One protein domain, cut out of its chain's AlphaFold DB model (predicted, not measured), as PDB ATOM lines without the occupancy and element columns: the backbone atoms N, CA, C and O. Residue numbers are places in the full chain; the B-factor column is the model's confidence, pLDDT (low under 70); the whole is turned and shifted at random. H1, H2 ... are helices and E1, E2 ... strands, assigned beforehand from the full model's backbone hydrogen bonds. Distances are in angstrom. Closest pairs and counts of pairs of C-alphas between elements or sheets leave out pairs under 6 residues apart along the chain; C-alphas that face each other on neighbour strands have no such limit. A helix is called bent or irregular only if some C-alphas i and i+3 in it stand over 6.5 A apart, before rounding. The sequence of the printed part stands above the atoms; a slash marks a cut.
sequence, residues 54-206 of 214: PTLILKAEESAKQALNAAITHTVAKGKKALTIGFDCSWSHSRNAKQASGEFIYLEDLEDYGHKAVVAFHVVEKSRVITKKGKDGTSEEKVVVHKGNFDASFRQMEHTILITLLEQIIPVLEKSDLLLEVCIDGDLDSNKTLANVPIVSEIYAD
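AT A GLANCE: This is residues 54 to 206 of the 214 residues of an uncharacterized protein of Rhizophagus irregularis (strain DAOM 181602 / DAOM 197198 / MUCL 43194) (UniProt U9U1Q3). A twisted sheet of five strands curls round the long helix H2, while the other long helix, H1, packs mainly on the sheet's edge strand E3, and short H3 covers E6 and E7. E3 runs on into E4, and the hairpin of E4 and E5 reaches away from this body as a thin arm along the longest axis. The printed part has 153 residues, with three named helices and seven named strands in the order H1 E1 E2 E3 E4 E5 H2 E6 H3 E7; the class is mixed, helices and strands. The larger sheet, E3 E2 E1 E6 E7, is mixed. The whole is loose, with a radius of gyration of the C-alphas of 18.8 A and spans of 72 by 32 by 25 A.

HOW THE PARTS SIT: Begin with E1, residues 82 to 91, E2, residues 99 to 106, and E3, residues 118 to 125: they form a meander, each strand the antiparallel neighbour of the one before. Look at N 86 and O 105, 2.8 A apart, and at N 100 and O 124, 2.9 A. On the other side of E1 is its parallel neighbour E6, residues 179 to 184, with N 83 and O 179 at 2.9 A. E6, H3, residues 188 to 195, and E7, residues 200 to 205, form a strand-helix-strand unit, two parallel neighbour strands with a helix between, its crossover right-handed; N 204 and O 182 are 2.8 A apart. H3 is on the sheet at a height of 9.7 A, over E6 and E7. H2, residues 154 to 175, is on the same face, giving two layers, helices on one face of a sheet; its C-alpha 165 is 6.0 A from C-alpha 120 of E3, their closest pair. With residues 159 to 163 alone, H2 touches H3 at a shallow tilt of 17 degrees, the same way; the closest C-alphas, of His 159 and Ser 190, are 6.7 A apart. H1, residues 54 to 77, is on the sheet too, with the C-alphas of Ala 64 and Val 119 closest to E3 at 4.4 A. H1 and H2 are close but not clearly touching, at a steep tilt of 46 degrees. In the hairpin of E4, residues 128 to 133, and E5, residues 140 to 146, find N 130 and O 143 at 2.9 A. Every O i to N i+4 pair is within hydrogen-bond range in H1 and H3; in H2, 13 of 18 are.

IN THESE COORDINATES: Find C-alpha 54 at (204.097, 339.024, 225.691); from there H1 runs 34.8 A. H2 begins at C-alpha 154, (184.662, 346.959, 228.740), and spans 33.2 A; it is irregular, with C-alphas 168 and 171 7.0 A apart, and has a kink of 30 degrees near residue 169. E1 spans 28.8 A, and E7 ends at C-alpha 205, (190.717, 365.951, 238.083).

THE WHOLE: The two C-alphas farthest apart, of Gly 79 and Asp 136, are 71.5 A apart. The printed part has no cut, and the link from E2 to E3, 11 residues, is long. The mean pLDDT of the printed part is 86.1; look for values under 70 at 14 residues, among them 92 to 97.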
ATOM      1  N   PRO A  54     203.805 339.343 224.291       85.50
ATOM      2  CA  PRO A  54     204.097 339.024 225.691       85.50
ATOM      3  C   PRO A  54     205.471 339.525 226.153       85.50
ATOM      4  O   PRO A  54     205.609 340.036 227.261       85.50
ATOM      5  N   THR A  55     206.493 339.416 225.299       88.62
ATOM      6  CA  THR A  55     207.842 339.906 225.612       88.62
ATOM      7  C   THR A  55     207.876 341.429 225.704       88.62
ATOM      8  O   THR A  55     208.572 341.961 226.562       88.62
ATOM      9  N   LEU A  56     207.116 342.131 224.857       87.06
ATOM     10  CA  LEU A  56     207.009 343.590 224.918       87.06
ATOM     11  C   LEU A  56     206.326 344.058 226.203       87.06
ATOM     12  O   LEU A  56     206.847 344.962 226.845       87.06
ATOM     13  N   ILE A  57     205.221 343.418 226.604       88.31
ATOM     14  CA  ILE A  57     204.547 343.728 227.874       88.31
ATOM     15  C   ILE A  57     205.508 343.522 229.043       88.31
ATOM     16  O   ILE A  57     205.686 344.427 229.848       88.31
ATOM     17  N   LEU A  58     206.189 342.375 229.095       92.25
ATOM     18  CA  LEU A  58     207.142 342.080 230.164       92.25
ATOM     19  C   LEU A  58     208.264 343.125 230.234       92.25
ATOM     20  O   LEU A  58     208.629 343.572 231.318       92.25
ATOM     21  N   LYS A  59     208.793 343.560 229.083       93.00
ATOM     22  CA  LYS A  59     209.823 344.606 229.036       93.00
ATOM     23  C   LYS A  59     209.290 345.978 229.447       93.00
ATOM     24  O   LYS A  59     210.011 346.712 230.116       93.00
ATOM     25  N   ALA A  60     208.049 346.305 229.095       91.50
ATOM     26  CA  ALA A  60     207.392 347.527 229.547       91.50
ATOM     27  C   ALA A  60     207.183 347.520 231.072       91.50
ATOM     28  O   ALA A  60     207.523 348.496 231.732       91.50
ATOM     29  N   GLU A  61     206.727 346.405 231.649       93.12
ATOM     30  CA  GLU A  61     206.567 346.248 233.101       93.12
ATOM     31  C   GLU A  61     207.907 346.331 233.854       93.12
ATOM     32  O   GLU A  61     207.995 346.973 234.901       93.12
ATOM     33  N   GLU A  62     208.971 345.705 233.336       95.19
ATOM     34  CA  GLU A  62     210.323 345.820 233.904       95.19
ATOM     35  C   GLU A  62     210.830 347.266 233.870       95.19
ATOM     36  O   GLU A  62     211.341 347.766 234.875       95.19
ATOM     37  N   SER A  63     210.651 347.949 232.736       94.62
ATOM     38  CA  SER A  63     211.011 349.360 232.577       94.62
ATOM     39  C   SER A  63     210.224 350.254 233.538       94.62
ATOM     40  O   SER A  63     210.802 351.145 234.159       94.62
ATOM     41  N   ALA A  64     208.926 349.998 233.709       95.69
ATOM     42  CA  ALA A  64     208.068 350.762 234.608       95.69
ATOM     43  C   ALA A  64     208.489 350.602 236.076       95.69
ATOM     44  O   ALA A  64     208.574 351.582 236.811       95.69
ATOM     45  N   LYS A  65     208.873 349.389 236.497       96.12
ATOM     46  CA  LYS A  65     209.411 349.142 237.848       96.12
ATOM     47  C   LYS A  65     210.711 349.906 238.107       96.12
ATOM     48  O   LYS A  65     210.914 350.417 239.207       96.12
ATOM     49  N   GLN A  66     211.598 349.983 237.115       95.56
ATOM     50  CA  GLN A  66     212.824 350.780 237.226       95.56
ATOM     51  C   GLN A  66     212.499 352.272 237.355       95.56
ATOM     52  O   GLN A  66     213.025 352.935 238.248       95.56
ATOM     53  N   ALA A  67     211.575 352.766 236.527       96.00
ATOM     54  CA  ALA A  67     211.101 354.143 236.584       96.00
ATOM     55  C   ALA A  67     210.433 354.487 237.923       96.00
ATOM     56  O   ALA A  67     210.682 355.562 238.461       96.00
ATOM     57  N   LEU A  68     209.648 353.575 238.506       97.31
ATOM     58  CA  LEU A  68     209.030 353.762 239.820       97.31
ATOM     59  C   LEU A  68     210.080 353.977 240.914       97.31
ATOM     60  O   LEU A  68     209.966 354.915 241.699       97.31
ATOM     61  N   ASN A  69     211.131 353.154 240.945       96.12
ATOM     62  CA  ASN A  69     212.208 353.305 241.929       96.12
ATOM     63  C   ASN A  69     212.951 354.641 241.765       96.12
ATOM     64  O   ASN A  69     213.289 355.292 242.758       96.12
ATOM     65  N   ALA A  70     213.178 355.070 240.520       95.81
ATOM     66  CA  ALA A  70     213.772 356.370 240.230       95.81
ATOM     67  C   ALA A  70     212.853 357.520 240.683       95.81
ATOM     68  O   ALA A  70     213.309 358.439 241.363       95.81
ATOM     69  N   ALA A  71     211.552 357.434 240.394       95.94
ATOM     70  CA  ALA A  71     210.547 358.420 240.789       95.94
ATOM     71  C   ALA A  71     210.406 358.542 242.315       95.94
ATOM     72  O   ALA A  71     210.310 359.654 242.837       95.94
ATOM     73  N   ILE A  72     210.451 357.421 243.042       96.62
ATOM     74  CA  ILE A  72     210.458 357.394 244.512       96.62
ATOM     75  C   ILE A  72     211.712 358.083 245.046       96.62
ATOM     76  O   ILE A  72     211.605 359.003 245.855       96.62
ATOM     77  N   THR A  73     212.891 357.692 244.555       95.62
ATOM     78  CA  THR A  73     214.171 358.289 244.975       95.62
ATOM     79  C   THR A  73     214.167 359.801 244.762       95.62
ATOM     80  O   THR A  73     214.531 360.565 245.654       95.62
ATOM     81  N   HIS A  74     213.693 360.236 243.597       95.44
ATOM     82  CA  HIS A  74     213.572 361.642 243.243       95.44
ATOM     83  C   HIS A  74     212.566 362.395 244.138       95.44
ATOM     84  O   HIS A  74     212.875 363.477 244.638       95.44
ATOM     85  N   THR A  75     211.396 361.810 244.410       95.12
ATOM     86  CA  THR A  75     210.371 362.380 245.308       95.12
ATOM     87  C   THR A  75     210.904 362.567 246.731       95.12
ATOM     88  O   THR A  75     210.750 363.640 247.320       95.12
ATOM     89  N   VAL A  76     211.598 361.554 247.261       95.25
ATOM     90  CA  VAL A  76     212.221 361.598 248.593       95.25
ATOM     91  C   VAL A  76     213.344 362.632 248.642       95.25
ATOM     92  O   VAL A  76     213.413 363.410 249.592       95.25
ATOM     93  N   ALA A  77     214.193 362.705 247.611       94.69
ATOM     94  CA  ALA A  77     215.263 363.701 247.528       94.69
ATOM     95  C   ALA A  77     214.726 365.145 247.530       94.69
ATOM     96  O   ALA A  77     215.364 366.044 248.075       94.69
ATOM     97  N   LYS A  78     213.524 365.361 246.983       94.25
ATOM     98  CA  LYS A  78     212.800 366.642 247.041       94.25
ATOM     99  C   LYS A  78     212.112 366.916 248.386       94.25
ATOM    100  O   LYS A  78     211.520 367.980 248.549       94.25
ATOM    101  N   GLY A  79     212.161 365.984 249.340       94.00
ATOM    102  CA  GLY A  79     211.512 366.109 250.648       94.00
ATOM    103  C   GLY A  79     209.983 366.030 250.597       94.00
ATOM    104  O   GLY A  79     209.316 366.473 251.534       94.00
ATOM    105  N   LYS A  80     209.414 365.501 249.508       94.88
ATOM    106  CA  LYS A  80     207.968 365.305 249.368       94.88
ATOM    107  C   LYS A  80     207.529 364.028 250.079       94.88
ATOM    108  O   LYS A  80     208.282 363.064 250.169       94.88
ATOM    109  N   LYS A  81     206.284 364.031 250.559       95.19
ATOM    110  CA  LYS A  81     205.661 362.892 251.253       95.19
ATOM    111  C   LYS A  81     204.710 362.080 250.379       95.19
ATOM    112  O   LYS A  81     204.202 361.064 250.837       95.19
ATOM    113  N   ALA A  82     204.449 362.532 249.156       95.50
ATOM    114  CA  ALA A  82     203.536 361.877 248.237       95.50
ATOM    115  C   ALA A  82     204.148 361.774 246.839       95.50
ATOM    116  O   ALA A  82     204.828 362.697 246.385       95.50
ATOM    117  N   LEU A  83     203.898 360.647 246.174       96.25
ATOM    118  CA  LEU A  83     204.199 360.446 244.764       96.25
ATOM    119  C   LEU A  83     203.006 360.931 243.934       96.25
ATOM    120  O   LEU A  83     201.926 360.351 244.021       96.25
ATOM    121  N   THR A  84     203.205 361.958 243.110       95.25
ATOM    122  CA  THR A  84     202.153 362.478 242.225       95.25
ATOM    123  C   THR A  84     202.191 361.787 240.859       95.25
ATOM    124  O   THR A  84     203.170 361.901 240.110       95.25
ATOM    125  N   ILE A  85     201.111 361.086 240.515       94.88
ATOM    126  CA  ILE A  85     200.957 360.337 239.263       94.88
ATOM    127  C   ILE A  85     199.688 360.739 238.507       94.88
ATOM    128  O   ILE A  85     198.716 361.198 239.095       94.88
ATOM    129  N   GLY A  86     199.686 360.551 237.192       93.44
ATOM    130  CA  GLY A  86     198.494 360.537 236.355       93.44
ATOM    131  C   GLY A  86     198.113 359.104 236.008       93.44
ATOM    132  O   GLY A  86     198.998 358.262 235.854       93.44
ATOM    133  N   PHE A  87     196.823 358.830 235.876       91.50
ATOM    134  CA  PHE A  87     196.311 357.581 235.326       91.50
ATOM    135  C   PHE A  87     195.755 357.832 233.929       91.50
ATOM    136  O   PHE A  87     194.893 358.692 233.764       91.50
ATOM    137  N   ASP A  88     196.231 357.060 232.955       88.25
ATOM    138  CA  ASP A  88     195.679 357.054 231.602       88.25
ATOM    139  C   ASP A  88     195.334 355.620 231.177       88.25
ATOM    140  O   ASP A  88     196.037 354.657 231.506       88.25
ATOM    141  N   CYS A  89     194.229 355.477 230.447       86.69
ATOM    142  CA  CYS A  89     193.745 354.212 229.915       86.69
ATOM    143  C   CYS A  89     193.478 354.349 228.416       86.69
ATOM    144  O   CYS A  89     192.567 355.038 227.956       86.69
ATOM    145  N   SER A  90     194.257 353.612 227.633       83.50
ATOM    146  CA  SER A  90     194.193 353.600 226.181       83.50
ATOM    147  C   SER A  90     193.522 352.335 225.649       83.50
ATOM    148  O   SER A  90     193.806 351.202 226.047       83.50
ATOM    149  N   TRP A  91     192.645 352.521 224.664       80.12
ATOM    150  CA  TRP A  91     191.905 351.440 224.017       80.12
ATOM    151  C   TRP A  91     192.500 351.075 222.659       80.12
ATOM    152  O   TRP A  91     192.765 351.938 221.820       80.12
ATOM    153  N   SER A  92     192.617 349.775 222.377       68.94
ATOM    154  CA  SER A  92     192.956 349.318 221.023       68.94
ATOM    155  C   SER A  92     191.860 349.725 220.019       68.94
ATOM    156  O   SER A  92     190.674 349.460 220.215       68.94
ATOM    157  N   HIS A  93     192.236 350.386 218.920       53.94
ATOM    158  CA  HIS A  93     191.279 351.023 218.006       53.94
ATOM    159  C   HIS A  93     190.423 349.993 217.231       53.94
ATOM    160  O   HIS A  93     190.848 349.434 216.222       53.94
ATOM    161  N   SER A  94     189.201 349.716 217.706       51.06
ATOM    162  CA  SER A  94     188.049 349.190 216.945       51.06
ATOM    163  C   SER A  94     186.801 349.170 217.844       51.06
ATOM    164  O   SER A  94     186.927 349.063 219.058       51.06
ATOM    165  N   ARG A  95     185.590 349.251 217.265       38.62
ATOM    166  CA  ARG A  95     184.280 349.449 217.949       38.62
ATOM    167  C   ARG A  95     183.873 348.391 219.002       38.62
ATOM    168  O   ARG A  95     182.751 348.423 219.483       38.62
ATOM    169  N   ASN A  96     184.762 347.463 219.342       49.50
ATOM    170  CA  ASN A  96     184.661 346.472 220.412       49.50
ATOM    171  C   ASN A  96     186.087 346.120 220.866       49.50
ATOM    172  O   ASN A  96     186.541 344.997 220.633       49.50
ATOM    173  N   ALA A  97     186.822 347.094 221.407       58.50
ATOM    174  CA  ALA A  97     188.230 346.969 221.768       58.50
ATOM    175  C   ALA A  97     188.439 345.808 222.750       58.50
ATOM    176  O   ALA A  97     188.283 345.939 223.958       58.50
ATOM    177  N   LYS A  98     188.787 344.629 222.225       75.19
ATOM    178  CA  LYS A  98     189.069 343.418 223.014       75.19
ATOM    179  C   LYS A  98     190.376 343.536 223.799       75.19
ATOM    180  O   LYS A  98     190.871 342.526 224.267       75.19
ATOM    181  N   GLN A  99     190.962 344.722 223.872       82.94
ATOM    182  CA  GLN A  99     192.215 344.984 224.542       82.94
ATOM    183  C   GLN A  99     192.272 346.458 224.945       82.94
ATOM    184  O   GLN A  99     191.948 347.330 224.129       82.94
ATOM    185  N   ALA A 100     192.691 346.692 226.179       87.44
ATOM    186  CA  ALA A 100     192.983 347.987 226.764       87.44
ATOM    187  C   ALA A 100     194.331 347.904 227.481       87.44
ATOM    188  O   ALA A 100     194.707 346.842 227.982       87.44
ATOM    189  N   SER A 101     195.046 349.013 227.522       89.31
ATOM    190  CA  SER A 101     196.246 349.177 228.331       89.31
ATOM    191  C   SER A 101     196.071 350.406 229.196       89.31
ATOM    192  O   SER A 101     195.489 351.385 228.739       89.31
ATOM    193  N   GLY A 102     196.596 350.379 230.408       91.12
ATOM    194  CA  GLY A 102     196.684 351.591 231.202       91.12
ATOM    195  C   GLY A 102     198.002 351.690 231.922       91.12
ATOM    196  O   GLY A 102     198.747 350.713 232.075       91.12
ATOM    197  N   GLU A 103     198.270 352.914 232.325       94.12
ATOM    198  CA  GLU A 103     199.567 353.343 232.791       94.12
ATOM    199  C   GLU A 103     199.433 354.379 233.893       94.12
ATOM    200  O   GLU A 103     198.541 355.230 233.886       94.12
ATOM    201  N   PHE A 104     200.351 354.291 234.852       95.38
ATOM    202  CA  PHE A 104     200.613 355.379 235.775       95.38
ATOM    203  C   PHE A 104     201.814 356.163 235.290       95.38
ATOM    204  O   PHE A 104     202.889 355.605 235.069       95.38
ATOM    205  N   ILE A 105     201.625 357.466 235.144       94.50
ATOM    206  CA  ILE A 105     202.606 358.395 234.603       94.50
ATOM    207  C   ILE A 105     203.061 359.298 235.740       94.50
ATOM    208  O   ILE A 105     202.252 359.995 236.344       94.50
ATOM    209  N   TYR A 106     204.352 359.321 236.038       95.00
ATOM    210  CA  TYR A 106     204.898 360.262 237.007       95.00
ATOM    211  C   TYR A 106     204.790 361.693 236.477       95.00
ATOM    212  O   TYR A 106     205.236 361.979 235.363       95.00
ATOM    213  N   LEU A 107     204.176 362.592 237.253       92.12
ATOM    214  CA  LEU A 107     203.840 363.936 236.767       92.12
ATOM    215  C   LEU A 107     204.978 364.947 236.891       92.12
ATOM    216  O   LEU A 107     204.923 365.999 236.253       92.12
ATOM    217  N   GLU A 108     206.035 364.649 237.643       90.38
ATOM    218  CA  GLU A 108     207.231 365.493 237.673       90.38
ATOM    219  C   GLU A 108     208.255 365.073 236.618       90.38
ATOM    220  O   GLU A 108     208.175 363.997 236.027       90.38
ATOM    221  N   ASP A 109     209.212 365.957 236.360       87.81
ATOM    222  CA  ASP A 109     210.315 365.674 235.450       87.81
ATOM    223  C   ASP A 109     211.412 364.895 236.183       87.81
ATOM    224  O   ASP A 109     211.873 365.307 237.249       87.81
ATOM    225  N   LEU A 110     211.805 363.763 235.600       88.31
ATOM    226  CA  LEU A 110     212.976 362.979 235.984       88.31
ATOM    227  C   LEU A 110     214.110 363.335 235.019       88.31
ATOM    228  O   LEU A 110     213.931 363.201 233.812       88.31
ATOM    229  N   GLU A 111     215.262 363.768 235.534       81.44
ATOM    230  CA  GLU A 111     216.367 364.310 234.720       81.44
ATOM    231  C   GLU A 111     216.869 363.345 233.630       81.44
ATOM    232  O   GLU A 111     217.197 363.779 232.527       81.44
ATOM    233  N   ASP A 112     216.852 362.036 233.896       83.62
ATOM    234  CA  ASP A 112     217.292 361.005 232.945       83.62
ATOM    235  C   ASP A 112     216.221 360.611 231.908       83.62
ATOM    236  O   ASP A 112     216.472 359.791 231.020       83.62
ATOM    237  N   TYR A 113     215.014 361.174 231.999       83.38
ATOM    238  CA  TYR A 113     213.893 360.839 231.128       83.38
ATOM    239  C   TYR A 113     213.566 362.003 230.190       83.38
ATOM    240  O   TYR A 113     213.189 363.093 230.606       83.38
ATOM    241  N   GLY A 114     213.620 361.750 228.879       83.62
ATOM    242  CA  GLY A 114     213.209 362.730 227.859       83.62
ATOM    243  C   GLY A 114     211.689 362.938 227.738       83.62
ATOM    244  O   GLY A 114     211.240 363.625 226.825       83.62
ATOM    245  N   HIS A 115     210.894 362.290 228.589       85.81
ATOM    246  CA  HIS A 115     209.429 362.327 228.627       85.81
ATOM    247  C   HIS A 115     208.942 361.986 230.043       85.81
ATOM    248  O   HIS A 115     209.725 361.541 230.880       85.81
ATOM    249  N   LYS A 116     207.645 362.167 230.324       90.38
ATOM    250  CA  LYS A 116     207.062 361.747 231.607       90.38
ATOM    251  C   LYS A 116     207.194 360.234 231.770       90.38
ATOM    252  O   LYS A 116     206.821 359.481 230.873       90.38
ATOM    253  N   ALA A 117     207.747 359.798 232.895       93.56
ATOM    254  CA  ALA A 117     208.076 358.396 233.100       93.56
ATOM    255  C   ALA A 117     206.821 357.569 233.408       93.56
ATOM    256  O   ALA A 117     206.045 357.920 234.295       93.56
ATOM    257  N   VAL A 118     206.652 356.441 232.719       94.88
ATOM    258  CA  VAL A 118     205.638 355.440 233.075       94.88
ATOM    259  C   VAL A 118     206.168 354.614 234.244       94.88
ATOM    260  O   VAL A 118     207.199 353.961 234.113       94.88
ATOM    261  N   VAL A 119     205.480 354.650 235.383       96.19
ATOM    262  CA  VAL A 119     205.889 353.998 236.643       96.19
ATOM    263  C   VAL A 119     205.100 352.727 236.955       96.19
ATOM    264  O   VAL A 119     205.515 351.929 237.792       96.19
ATOM    265  N   ALA A 120     203.990 352.496 236.259       97.00
ATOM    266  CA  ALA A 120     203.291 351.218 236.246       97.00
ATOM    267  C   ALA A 120     202.594 351.039 234.897       97.00
ATOM    268  O   ALA A 120     202.154 352.018 234.297       97.00
ATOM    269  N   PHE A 121     202.499 349.799 234.422       95.12
ATOM    270  CA  PHE A 121     201.899 349.474 233.131       95.12
ATOM    271  C   PHE A 121     201.170 348.136 233.213       95.12
ATOM    272  O   PHE A 121     201.662 347.188 233.832       95.12
ATOM    273  N   HIS A 122     199.999 348.047 232.584       93.69
ATOM    274  CA  HIS A 122     199.250 346.802 232.513       93.69
ATOM    275  C   HIS A 122     198.376 346.726 231.258       93.69
ATOM    276  O   HIS A 122     197.857 347.733 230.777       93.69
ATOM    277  N   VAL A 123     198.182 345.508 230.744       91.00
ATOM    278  CA  VAL A 123     197.333 345.225 229.582       91.00
ATOM    279  C   VAL A 123     196.257 344.225 229.962       91.00
ATOM    280  O   VAL A 123     196.549 343.133 230.445       91.00
ATOM    281  N   VAL A 124     195.011 344.567 229.651       88.88
ATOM    282  CA  VAL A 124     193.860 343.678 229.769       88.88
ATOM    283  C   VAL A 124     193.336 343.349 228.379       88.88
ATOM    284  O   VAL A 124     193.068 344.233 227.570       88.88
ATOM    285  N   GLU A 125     193.157 342.066 228.091       86.75
ATOM    286  CA  GLU A 125     192.703 341.543 226.811       86.75
ATOM    287  C   GLU A 125     191.639 340.455 226.973       86.75
ATOM    288  O   GLU A 125     191.705 339.579 227.832       86.75
ATOM    289  N   LYS A 126     190.641 340.497 226.093       84.12
ATOM    290  CA  LYS A 126     189.565 339.517 226.002       84.12
ATOM    291  C   LYS A 126     189.923 338.387 225.065       84.12
ATOM    292  O   LYS A 126     190.498 338.592 223.991       84.12
ATOM    293  N   SER A 127     189.418 337.206 225.401       81.38
ATOM    294  CA  SER A 127     189.492 336.046 224.523       81.38
ATOM    295  C   SER A 127     188.893 336.342 223.139       81.38
ATOM    296  O   SER A 127     187.793 336.889 222.979       81.38
ATOM    297  N   ARG A 128     189.623 335.971 222.083       75.00
ATOM    298  CA  ARG A 128     189.150 336.051 220.698       75.00
ATOM    299  C   ARG A 128     188.608 334.695 220.281       75.00
ATOM    300  O   ARG A 128     189.364 333.770 220.002       75.00
ATOM    301  N   VAL A 129     187.287 334.615 220.194       77.06
ATOM    302  CA  VAL A 129     186.563 333.453 219.679       77.06
ATOM    303  C   VAL A 129     186.108 333.742 218.253       77.06
ATOM    304  O   VAL A 129     185.574 334.821 217.988       77.06
ATOM    305  N   ILE A 130     186.338 332.797 217.344       77.56
ATOM    306  CA  ILE A 130     185.748 332.796 216.002       77.56
ATOM    307  C   ILE A 130     184.715 331.684 215.912       77.56
ATOM    308  O   ILE A 130     184.916 330.599 216.456       77.56
ATOM    309  N   THR A 131     183.635 331.949 215.191       78.69
ATOM    310  CA  THR A 131     182.668 330.921 214.823       78.69
ATOM    311  C   THR A 131     183.054 330.378 213.456       78.69
ATOM    312  O   THR A 131     183.096 331.124 212.475       78.69
ATOM    313  N   LYS A 132     183.375 329.089 213.386       77.69
ATOM    314  CA  LYS A 132     183.550 328.364 212.130       77.69
ATOM    315  C   LYS A 132     182.276 327.586 211.839       77.69
ATOM    316  O   LYS A 132     181.709 326.982 212.743       77.69
ATOM    317  N   LYS A 133     181.848 327.567 210.579       75.44
ATOM    318  CA  LYS A 133     180.852 326.588 210.145       75.44
ATOM    319  C   LYS A 133     181.509 325.211 210.121       75.44
ATOM    320  O   LYS A 133     182.616 325.075 209.594       75.44
ATOM    321  N   GLY A 134     180.853 324.221 210.711       70.56
ATOM    322  CA  GLY A 134     181.280 322.835 210.665       70.56
ATOM    323  C   GLY A 134     181.183 322.267 209.252       70.56
ATOM    324  O   GLY A 134     180.667 322.898 208.325       70.56
ATOM    325  N   LYS A 135     181.721 321.057 209.076       66.38
ATOM    326  CA  LYS A 135     181.819 320.386 207.765       66.38
ATOM    327  C   LYS A 135     180.458 320.132 207.100       66.38
ATOM    328  O   LYS A 135     180.417 319.913 205.895       66.38
ATOM    329  N   ASP A 136     179.376 320.168 207.871       74.81
ATOM    330  CA  ASP A 136     177.983 320.002 207.450       74.81
ATOM    331  C   ASP A 136     177.297 321.323 207.037       74.81
ATOM    332  O   ASP A 136     176.171 321.307 206.547       74.81
ATOM    333  N   GLY A 137     177.959 322.474 207.203       65.31
ATOM    334  CA  GLY A 137     177.440 323.794 206.825       65.31
ATOM    335  C   GLY A 137     176.364 324.369 207.759       65.31
ATOM    336  O   GLY A 137     176.025 325.549 207.620       65.31
ATOM    337  N   THR A 138     175.871 323.572 208.712       67.69
ATOM    338  CA  THR A 138     174.802 323.903 209.669       67.69
ATOM    339  C   THR A 138     175.286 323.997 211.111       67.69
ATOM    340  O   THR A 138     174.705 324.761 211.881       67.69
ATOM    341  N   SER A 139     176.338 323.271 211.496       71.12
ATOM    342  CA  SER A 139     176.899 323.376 212.844       71.12
ATOM    343  C   SER A 139     177.829 324.586 212.972       71.12
ATOM    344  O   SER A 139     178.554 324.946 212.044       71.12
ATOM    345  N   GLU A 140     177.804 325.242 214.127       77.19
ATOM    346  CA  GLU A 140     178.711 326.338 214.463       77.19
ATOM    347  C   GLU A 140     179.702 325.868 215.530       77.19
ATOM    348  O   GLU A 140     179.328 325.580 216.666       77.19
ATOM    349  N   GLU A 141     180.982 325.807 215.177       77.44
ATOM    350  CA  GLU A 141     182.066 325.511 216.104       77.44
ATOM    351  C   GLU A 141     182.714 326.819 216.568       77.44
ATOM    352  O   GLU A 141     183.247 327.599 215.771       77.44
ATOM    353  N   LYS A 142     182.694 327.067 217.879       79.00
ATOM    354  CA  LYS A 142     183.421 328.184 218.488       79.00
ATOM    355  C   LYS A 142     184.859 327.766 218.755       79.00
ATOM    356  O   LYS A 142     185.121 326.955 219.636       79.00
ATOM    357  N   VAL A 143     185.798 328.370 218.036       76.69
ATOM    358  CA  VAL A 143     187.233 328.142 218.225       76.69
ATOM    359  C   VAL A 143     187.844 329.349 218.926       76.69
ATOM    360  O   VAL A 143     187.764 330.476 218.429       76.69
ATOM    361  N   VAL A 144     188.474 329.118 220.079       75.81
ATOM    362  CA  VAL A 144     189.278 330.135 220.768       75.81
ATOM    363  C   VAL A 144     190.586 330.299 219.996       75.81
ATOM    364  O   VAL A 144     191.446 329.426 220.009       75.81
ATOM    365  N   VAL A 145     190.719 331.414 219.282       69.81
ATOM    366  CA  VAL A 145     191.925 331.758 218.511       69.81
ATOM    367  C   VAL A 145     192.999 332.338 219.419       69.81
ATOM    368  O   VAL A 145     194.188 332.185 219.165       69.81
ATOM    369  N   HIS A 146     192.568 333.023 220.473       71.94
ATOM    370  CA  HIS A 146     193.440 333.604 221.473       71.94
ATOM    371  C   HIS A 146     192.694 333.663 222.804       71.94
ATOM    372  O   HIS A 146     191.537 334.090 222.846       71.94
ATOM    373  N   LYS A 147     193.355 333.209 223.865       78.31
ATOM    374  CA  LYS A 147     192.844 333.275 225.230       78.31
ATOM    375  C   LYS A 147     193.332 334.580 225.846       78.31
ATOM    376  O   LYS A 147     194.538 334.754 225.966       78.31
ATOM    377  N   GLY A 148     192.397 335.457 226.188       78.31
ATOM    378  CA  GLY A 148     192.712 336.699 226.879       78.31
ATOM    379  C   GLY A 148     192.863 336.482 228.383       78.31
ATOM    380  O   GLY A 148     192.576 335.396 228.895       78.31
ATOM    381  N   ASN A 149     193.297 337.520 229.089       81.81
ATOM    382  CA  ASN A 149     193.438 337.524 230.545       81.81
ATOM    383  C   ASN A 149     192.181 338.035 231.276       81.81
ATOM    384  O   ASN A 149     192.180 338.087 232.503       81.81
ATOM    385  N   PHE A 150     191.109 338.376 230.549       82.19
ATOM    386  CA  PHE A 150     189.896 338.943 231.132       82.19
ATOM    387  C   PHE A 150     188.628 338.638 230.329       82.19
ATOM    388  O   PHE A 150     188.619 338.741 229.105       82.19
ATOM    389  N   ASP A 151     187.524 338.333 231.016       75.75
ATOM    390  CA  ASP A 151     186.264 337.919 230.371       75.75
ATOM    391  C   ASP A 151     185.056 338.832 230.688       75.75
ATOM    392  O   ASP A 151     183.953 338.581 230.201       75.75
ATOM    393  N   ALA A 152     185.232 339.925 231.445       79.00
ATOM    394  CA  ALA A 152     184.126 340.811 231.838       79.00
ATOM    395  C   ALA A 152     183.841 341.948 230.819       79.00
ATOM    396  O   ALA A 152     184.307 341.932 229.679       79.00
ATOM    397  N   SER A 153     183.011 342.938 231.166       71.44
ATOM    398  CA  SER A 153     182.633 344.054 230.273       71.44
ATOM    399  C   SER A 153     183.776 345.056 230.030       71.44
ATOM    400  O   SER A 153     184.776 345.044 230.735       71.44
ATOM    401  N   PHE A 154     183.642 345.934 229.025       66.94
ATOM    402  CA  PHE A 154     184.662 346.959 228.740       66.94
ATOM    403  C   PHE A 154     184.857 347.922 229.919       66.94
ATOM    404  O   PHE A 154     185.981 348.102 230.354       66.94
ATOM    405  N   ARG A 155     183.780 348.440 230.529       69.06
ATOM    406  CA  ARG A 155     183.889 349.305 231.723       69.06
ATOM    407  C   ARG A 155     184.669 348.643 232.865       69.06
ATOM    408  O   ARG A 155     185.397 349.301 233.589       69.06
ATOM    409  N   GLN A 156     184.557 347.322 232.993       81.25
ATOM    410  CA  GLN A 156     185.297 346.576 234.007       81.25
ATOM    411  C   GLN A 156     186.776 346.378 233.647       81.25
ATOM    412  O   GLN A 156     187.558 346.142 234.556       81.25
ATOM    413  N   MET A 157     187.180 346.474 232.374       86.31
ATOM    414  CA  MET A 157     188.593 346.358 231.985       86.31
ATOM    415  C   MET A 157     189.407 347.545 232.498       86.31
ATOM    416  O   MET A 157     190.437 347.324 233.114       86.31
ATOM    417  N   GLU A 158     188.935 348.775 232.293       85.12
ATOM    418  CA  GLU A 158     189.603 349.987 232.792       85.12
ATOM    419  C   GLU A 158     189.721 349.974 234.318       85.12
ATOM    420  O   GLU A 158     190.805 350.146 234.864       85.12
ATOM    421  N   HIS A 159     188.625 349.647 235.005       87.62
ATOM    422  CA  HIS A 159     188.628 349.502 236.457       87.62
ATOM    423  C   HIS A 159     189.579 348.391 236.941       87.62
ATOM    424  O   HIS A 159     190.292 348.570 237.925       87.62
ATOM    425  N   THR A 160     189.642 347.260 236.230       89.31
ATOM    426  CA  THR A 160     190.594 346.179 236.539       89.31
ATOM    427  C   THR A 160     192.030 346.649 236.350       89.31
ATOM    428  O   THR A 160     192.862 346.380 237.207       89.31
ATOM    429  N   ILE A 161     192.314 347.386 235.273       91.19
ATOM    430  CA  ILE A 161     193.636 347.971 235.039       91.19
ATOM    431  C   ILE A 161     194.016 348.881 236.206       91.19
ATOM    432  O   ILE A 161     195.088 348.694 236.773       91.19
ATOM    433  N   LEU A 162     193.138 349.804 236.608       91.94
ATOM    434  CA  LEU A 162     193.394 350.710 237.728       91.94
ATOM    435  C   LEU A 162     193.739 349.942 239.014       91.94
ATOM    436  O   LEU A 162     194.751 350.236 239.649       91.94
ATOM    437  N   ILE A 163     192.941 348.931 239.372       92.56
ATOM    438  CA  ILE A 163     193.192 348.094 240.554       92.56
ATOM    439  C   ILE A 163     194.538 347.375 240.440       92.56
ATOM    440  O   ILE A 163     195.341 347.434 241.366       92.56
ATOM    441  N   THR A 164     194.821 346.736 239.305       94.12
ATOM    442  CA  THR A 164     196.074 345.998 239.120       94.12
ATOM    443  C   THR A 164     197.292 346.919 239.181       94.12
ATOM    444  O   THR A 164     198.306 346.547 239.765       94.12
ATOM    445  N   LEU A 165     197.217 348.132 238.628       95.81
ATOM    446  CA  LEU A 165     198.303 349.108 238.735       95.81
ATOM    447  C   LEU A 165     198.517 349.563 240.186       95.81
ATOM    448  O   LEU A 165     199.658 349.659 240.632       95.81
ATOM    449  N   LEU A 166     197.439 349.791 240.945       95.75
ATOM    450  CA  LEU A 166     197.519 350.099 242.377       95.75
ATOM    451  C   LEU A 166     198.190 348.959 243.155       95.75
ATOM    452  O   LEU A 166     199.125 349.205 243.914       95.75
ATOM    453  N   GLU A 167     197.783 347.711 242.915       95.56
ATOM    454  CA  GLU A 167     198.388 346.522 243.532       95.56
ATOM    455  C   GLU A 167     199.889 346.392 243.224       95.56
ATOM    456  O   GLU A 167     200.650 345.902 244.061       95.56
ATOM    457  N   GLN A 168     200.341 346.853 242.051       95.25
ATOM    458  CA  GLN A 168     201.763 346.869 241.695       95.25
ATOM    459  C   GLN A 168     202.565 347.896 242.507       95.25
ATOM    460  O   GLN A 168     203.691 347.594 242.910       95.25
ATOM    461  N   ILE A 169     202.024 349.101 242.729       96.38
ATOM    462  CA  ILE A 169     202.791 350.215 243.314       96.38
ATOM    463  C   ILE A 169     202.633 350.352 244.831       96.38
ATOM    464  O   ILE A 169     203.600 350.731 245.492       96.38
ATOM    465  N   ILE A 170     201.464 350.015 245.395       96.12
ATOM    466  CA  ILE A 170     201.159 350.196 246.827       96.12
ATOM    467  C   ILE A 170     202.246 349.571 247.718       96.12
ATOM    468  O   ILE A 170     202.806 350.296 248.541       96.12
ATOM    469  N   PRO A 171     202.664 348.300 247.521       96.88
ATOM    470  CA  PRO A 171     203.663 347.683 248.395       96.88
ATOM    471  C   PRO A 171     205.039 348.360 248.342       96.88
ATOM    472  O   PRO A 171     205.855 348.180 249.246       96.88
ATOM    473  N   VAL A 172     205.348 349.073 247.255       96.06
ATOM    474  CA  VAL A 172     206.619 349.794 247.085       96.06
ATOM    475  C   VAL A 172     206.549 351.162 247.768       96.06
ATOM    476  O   VAL A 172     207.514 351.573 248.416       96.06
ATOM    477  N   LEU A 173     205.400 351.833 247.677       96.12
ATOM    478  CA  LEU A 173     205.150 353.117 248.331       96.12
ATOM    479  C   LEU A 173     205.076 352.984 249.852       96.12
ATOM    480  O   LEU A 173     205.734 353.747 250.551       96.12
ATOM    481  N   GLU A 174     204.390 351.957 250.361       95.19
ATOM    482  CA  GLU A 174     204.317 351.671 251.801       95.19
ATOM    483  C   GLU A 174     205.706 351.431 252.407       95.19
ATOM    484  O   GLU A 174     206.028 351.954 253.470       95.19
ATOM    485  N   LYS A 175     206.577 350.694 251.705       95.38
ATOM    486  CA  LYS A 175     207.974 350.486 252.130       95.38
ATOM    487  C   LYS A 175     208.798 351.770 252.145       95.38
ATOM    488  O   LYS A 175     209.809 351.823 252.840       95.38
ATOM    489  N   SER A 176     208.394 352.754 251.351       94.62
ATOM    490  CA  SER A 176     209.085 354.033 251.200       94.62
ATOM    491  C   SER A 176     208.457 355.143 252.050       94.62
ATOM    492  O   SER A 176     208.919 356.276 251.960       94.62
ATOM    493  N   ASP A 177     207.427 354.832 252.851       95.00
ATOM    494  CA  ASP A 177     206.636 355.792 253.639       95.00
ATOM    495  C   ASP A 177     206.105 356.969 252.793       95.00
ATOM    496  O   ASP A 177     206.116 358.130 253.204       95.00
ATOM    497  N   LEU A 178     205.677 356.665 251.561       96.62
ATOM    498  CA  LEU A 178     205.111 357.641 250.633       96.62
ATOM    499  C   LEU A 178     203.605 357.443 250.473       96.62
ATOM    500  O   LEU A 178     203.117 356.331 250.275       96.62
ATOM    501  N   LEU A 179     202.886 358.562 250.486       97.25
ATOM    502  CA  LEU A 179     201.490 358.650 250.072       97.25
ATOM    503  C   LEU A 179     201.383 358.716 248.542       97.25
ATOM    504  O   LEU A 179     202.378 358.862 247.825       97.25
ATOM    505  N   LEU A 180     200.159 358.615 248.039       96.88
ATOM    506  CA  LEU A 180     199.847 358.631 246.620       96.88
ATOM    507  C   LEU A 180     198.890 359.778 246.289       96.88
ATOM    508  O   LEU A 180     197.804 359.889 246.852       96.88
ATOM    509  N   GLU A 181     199.282 360.596 245.324       95.12
ATOM    510  CA  GLU A 181     198.441 361.625 244.727       95.12
ATOM    511  C   GLU A 181     198.145 361.231 243.283       95.12
ATOM    512  O   GLU A 181     199.074 360.978 242.513       95.12
ATOM    513  N   VAL A 182     196.868 361.166 242.903       93.06
ATOM    514  CA  VAL A 182     196.474 360.655 241.582       93.06
ATOM    515  C   VAL A 182     195.670 361.691 240.815       93.06
ATOM    516  O   VAL A 182     194.648 362.171 241.290       93.06
ATOM    517  N   CYS A 183     196.111 362.012 239.604       91.12
ATOM    518  CA  CYS A 183     195.352 362.776 238.626       91.12
ATOM    519  C   CYS A 183     194.627 361.815 237.678       91.12
ATOM    520  O   CYS A 183     195.267 360.946 237.084       91.12
ATOM    521  N   ILE A 184     193.309 361.959 237.549       86.94
ATOM    522  CA  ILE A 184     192.483 361.124 236.673       86.94
ATOM    523  C   ILE A 184     191.558 361.975 235.806       86.94
ATOM    524  O   ILE A 184     191.087 363.034 236.236       86.94
ATOM    525  N   ASP A 185     191.211 361.477 234.622       77.31
ATOM    526  CA  ASP A 185     190.023 361.953 233.915       77.31
ATOM    527  C   ASP A 185     188.812 361.747 234.831       77.31
ATOM    528  O   ASP A 185     188.675 360.684 235.428       77.31
ATOM    529  N   GLY A 186     187.971 362.773 235.001       65.69
ATOM    530  CA  GLY A 186     186.963 362.896 236.071       65.69
ATOM    531  C   GLY A 186     185.809 361.873 236.099       65.69
ATOM    532  O   GLY A 186     184.689 362.231 236.466       65.69
ATOM    533  N   ASP A 187     186.044 360.620 235.721       73.12
ATOM    534  CA  ASP A 187     185.141 359.493 235.887       73.12
ATOM    535  C   ASP A 187     184.851 359.204 237.373       73.12
ATOM    536  O   ASP A 187     185.730 359.132 238.236       73.12
ATOM    537  N   LEU A 188     183.568 359.024 237.679       63.09
ATOM    538  CA  LEU A 188     183.064 358.802 239.032       63.09
ATOM    539  C   LEU A 188     183.458 357.430 239.589       63.09
ATOM    540  O   LEU A 188     183.605 357.299 240.805       63.09
ATOM    541  N   ASP A 189     183.603 356.408 238.745       78.06
ATOM    542  CA  ASP A 189     183.889 355.051 239.221       78.06
ATOM    543  C   ASP A 189     185.373 354.881 239.584       78.06
ATOM    544  O   ASP A 189     185.697 354.315 240.637       78.06
ATOM    545  N   SER A 190     186.276 355.480 238.806       80.44
ATOM    546  CA  SER A 190     187.702 355.579 239.151       80.44
ATOM    547  C   SER A 190     187.930 356.359 240.457       80.44
ATOM    548  O   SER A 190     188.639 355.882 241.346       80.44
ATOM    549  N   ASN A 191     187.227 357.483 240.649       83.06
ATOM    550  CA  ASN A 191     187.259 358.269 241.891       83.06
ATOM    551  C   ASN A 191     186.849 357.456 243.130       83.06
ATOM    552  O   ASN A 191     187.540 357.477 244.147       83.06
ATOM    553  N   LYS A 192     185.738 356.708 243.055       85.44
ATOM    554  CA  LYS A 192     185.287 355.844 244.164       85.44
ATOM    555  C   LYS A 192     186.310 354.769 244.507       85.44
ATOM    556  O   LYS A 192     186.450 354.413 245.671       85.44
ATOM    557  N   THR A 193     186.987 354.229 243.498       86.50
ATOM    558  CA  THR A 193     188.017 353.203 243.692       86.50
ATOM    559  C   THR A 193     189.179 353.783 244.483       86.50
ATOM    560  O   THR A 193     189.527 353.257 245.535       86.50
ATOM    561  N   LEU A 194     189.708 354.919 244.025       87.69
ATOM    562  CA  LEU A 194     190.834 355.608 244.647       87.69
ATOM    563  C   LEU A 194     190.523 356.111 246.059       87.69
ATOM    564  O   LEU A 194     191.356 355.969 246.945       87.69
ATOM    565  N   ALA A 195     189.311 356.618 246.301       88.06
ATOM    566  CA  ALA A 195     188.894 357.103 247.619       88.06
ATOM    567  C   ALA A 195     188.880 356.009 248.706       88.06
ATOM    568  O   ALA A 195     188.880 356.326 249.892       88.06
ATOM    569  N   ASN A 196     188.855 354.729 248.315       90.44
ATOM    570  CA  ASN A 196     188.907 353.595 249.238       90.44
ATOM    571  C   ASN A 196     190.329 353.036 249.437       90.44
ATOM    572  O   ASN A 196     190.497 352.067 250.179       90.44
ATOM    573  N   VAL A 197     191.351 353.604 248.787       92.44
ATOM    574  CA  VAL A 197     192.747 353.164 248.917       92.44
ATOM    575  C   VAL A 197     193.431 353.974 250.025       92.44
ATOM    576  O   VAL A 197     193.598 355.178 249.861       92.44
ATOM    577  N   PRO A 198     193.887 353.353 251.132       91.62
ATOM    578  CA  PRO A 198     194.364 354.092 252.307       91.62
ATOM    579  C   PRO A 198     195.553 355.026 252.068       91.62
ATOM    580  O   PRO A 198     195.665 356.049 252.737       91.62
ATOM    581  N   ILE A 199     196.449 354.678 251.138       93.69
ATOM    582  CA  ILE A 199     197.639 355.489 250.850       93.69
ATOM    583  C   ILE A 199     197.344 356.679 249.931       93.69
ATOM    584  O   ILE A 199     198.214 357.529 249.756       93.69
ATOM    585  N   VAL A 200     196.156 356.734 249.314       95.06
ATOM    586  CA  VAL A 200     195.767 357.847 248.442       95.06
ATOM    587  C   VAL A 200     195.415 359.043 249.314       95.06
ATOM    588  O   VAL A 200     194.433 359.019 250.052       95.06
ATOM    589  N   SER A 201     196.229 360.094 249.235       93.88
ATOM    590  CA  SER A 201     196.026 361.324 249.999       93.88
ATOM    591  C   SER A 201     195.141 362.323 249.269       93.88
ATOM    592  O   SER A 201     194.360 363.022 249.909       93.88
ATOM    593  N   GLU A 202     195.255 362.393 247.942       92.75
ATOM    594  CA  GLU A 202     194.517 363.361 247.134       92.75
ATOM    595  C   GLU A 202     194.223 362.822 245.733       92.75
ATOM    596  O   GLU A 202     195.019 362.083 245.144       92.75
ATOM    597  N   ILE A 203     193.057 363.203 245.206       91.19
ATOM    598  CA  ILE A 203     192.622 362.880 243.849       91.19
ATOM    599  C   ILE A 203     192.352 364.190 243.116       91.19
ATOM    600  O   ILE A 203     191.505 364.984 243.530       91.19
ATOM    601  N   TYR A 204     193.062 364.394 242.014       87.38
ATOM    602  CA  TYR A 204     192.929 365.554 241.148       87.38
ATOM    603  C   TYR A 204     192.161 365.178 239.882       87.38
ATOM    604  O   TYR A 204     192.350 364.098 239.321       87.38
ATOM    605  N   ALA A 205     191.315 366.086 239.404       82.31
ATOM    606  CA  ALA A 205     190.717 365.951 238.083       82.31
ATOM    607  C   ALA A 205     191.698 366.454 237.016       82.31
ATOM    608  O   ALA A 205     192.251 367.549 237.162       82.31
ATOM    609  N   ASP A 206     191.863 365.717 235.916       73.00
ATOM    610  CA  ASP A 206     192.549 366.243 234.739       73.00
ATOM    611  C   ASP A 206     191.672 367.324 234.080       73.00
ATOM    612  O   ASP A 206     190.695 367.075 233.365       73.00
TER     613      ASP A 206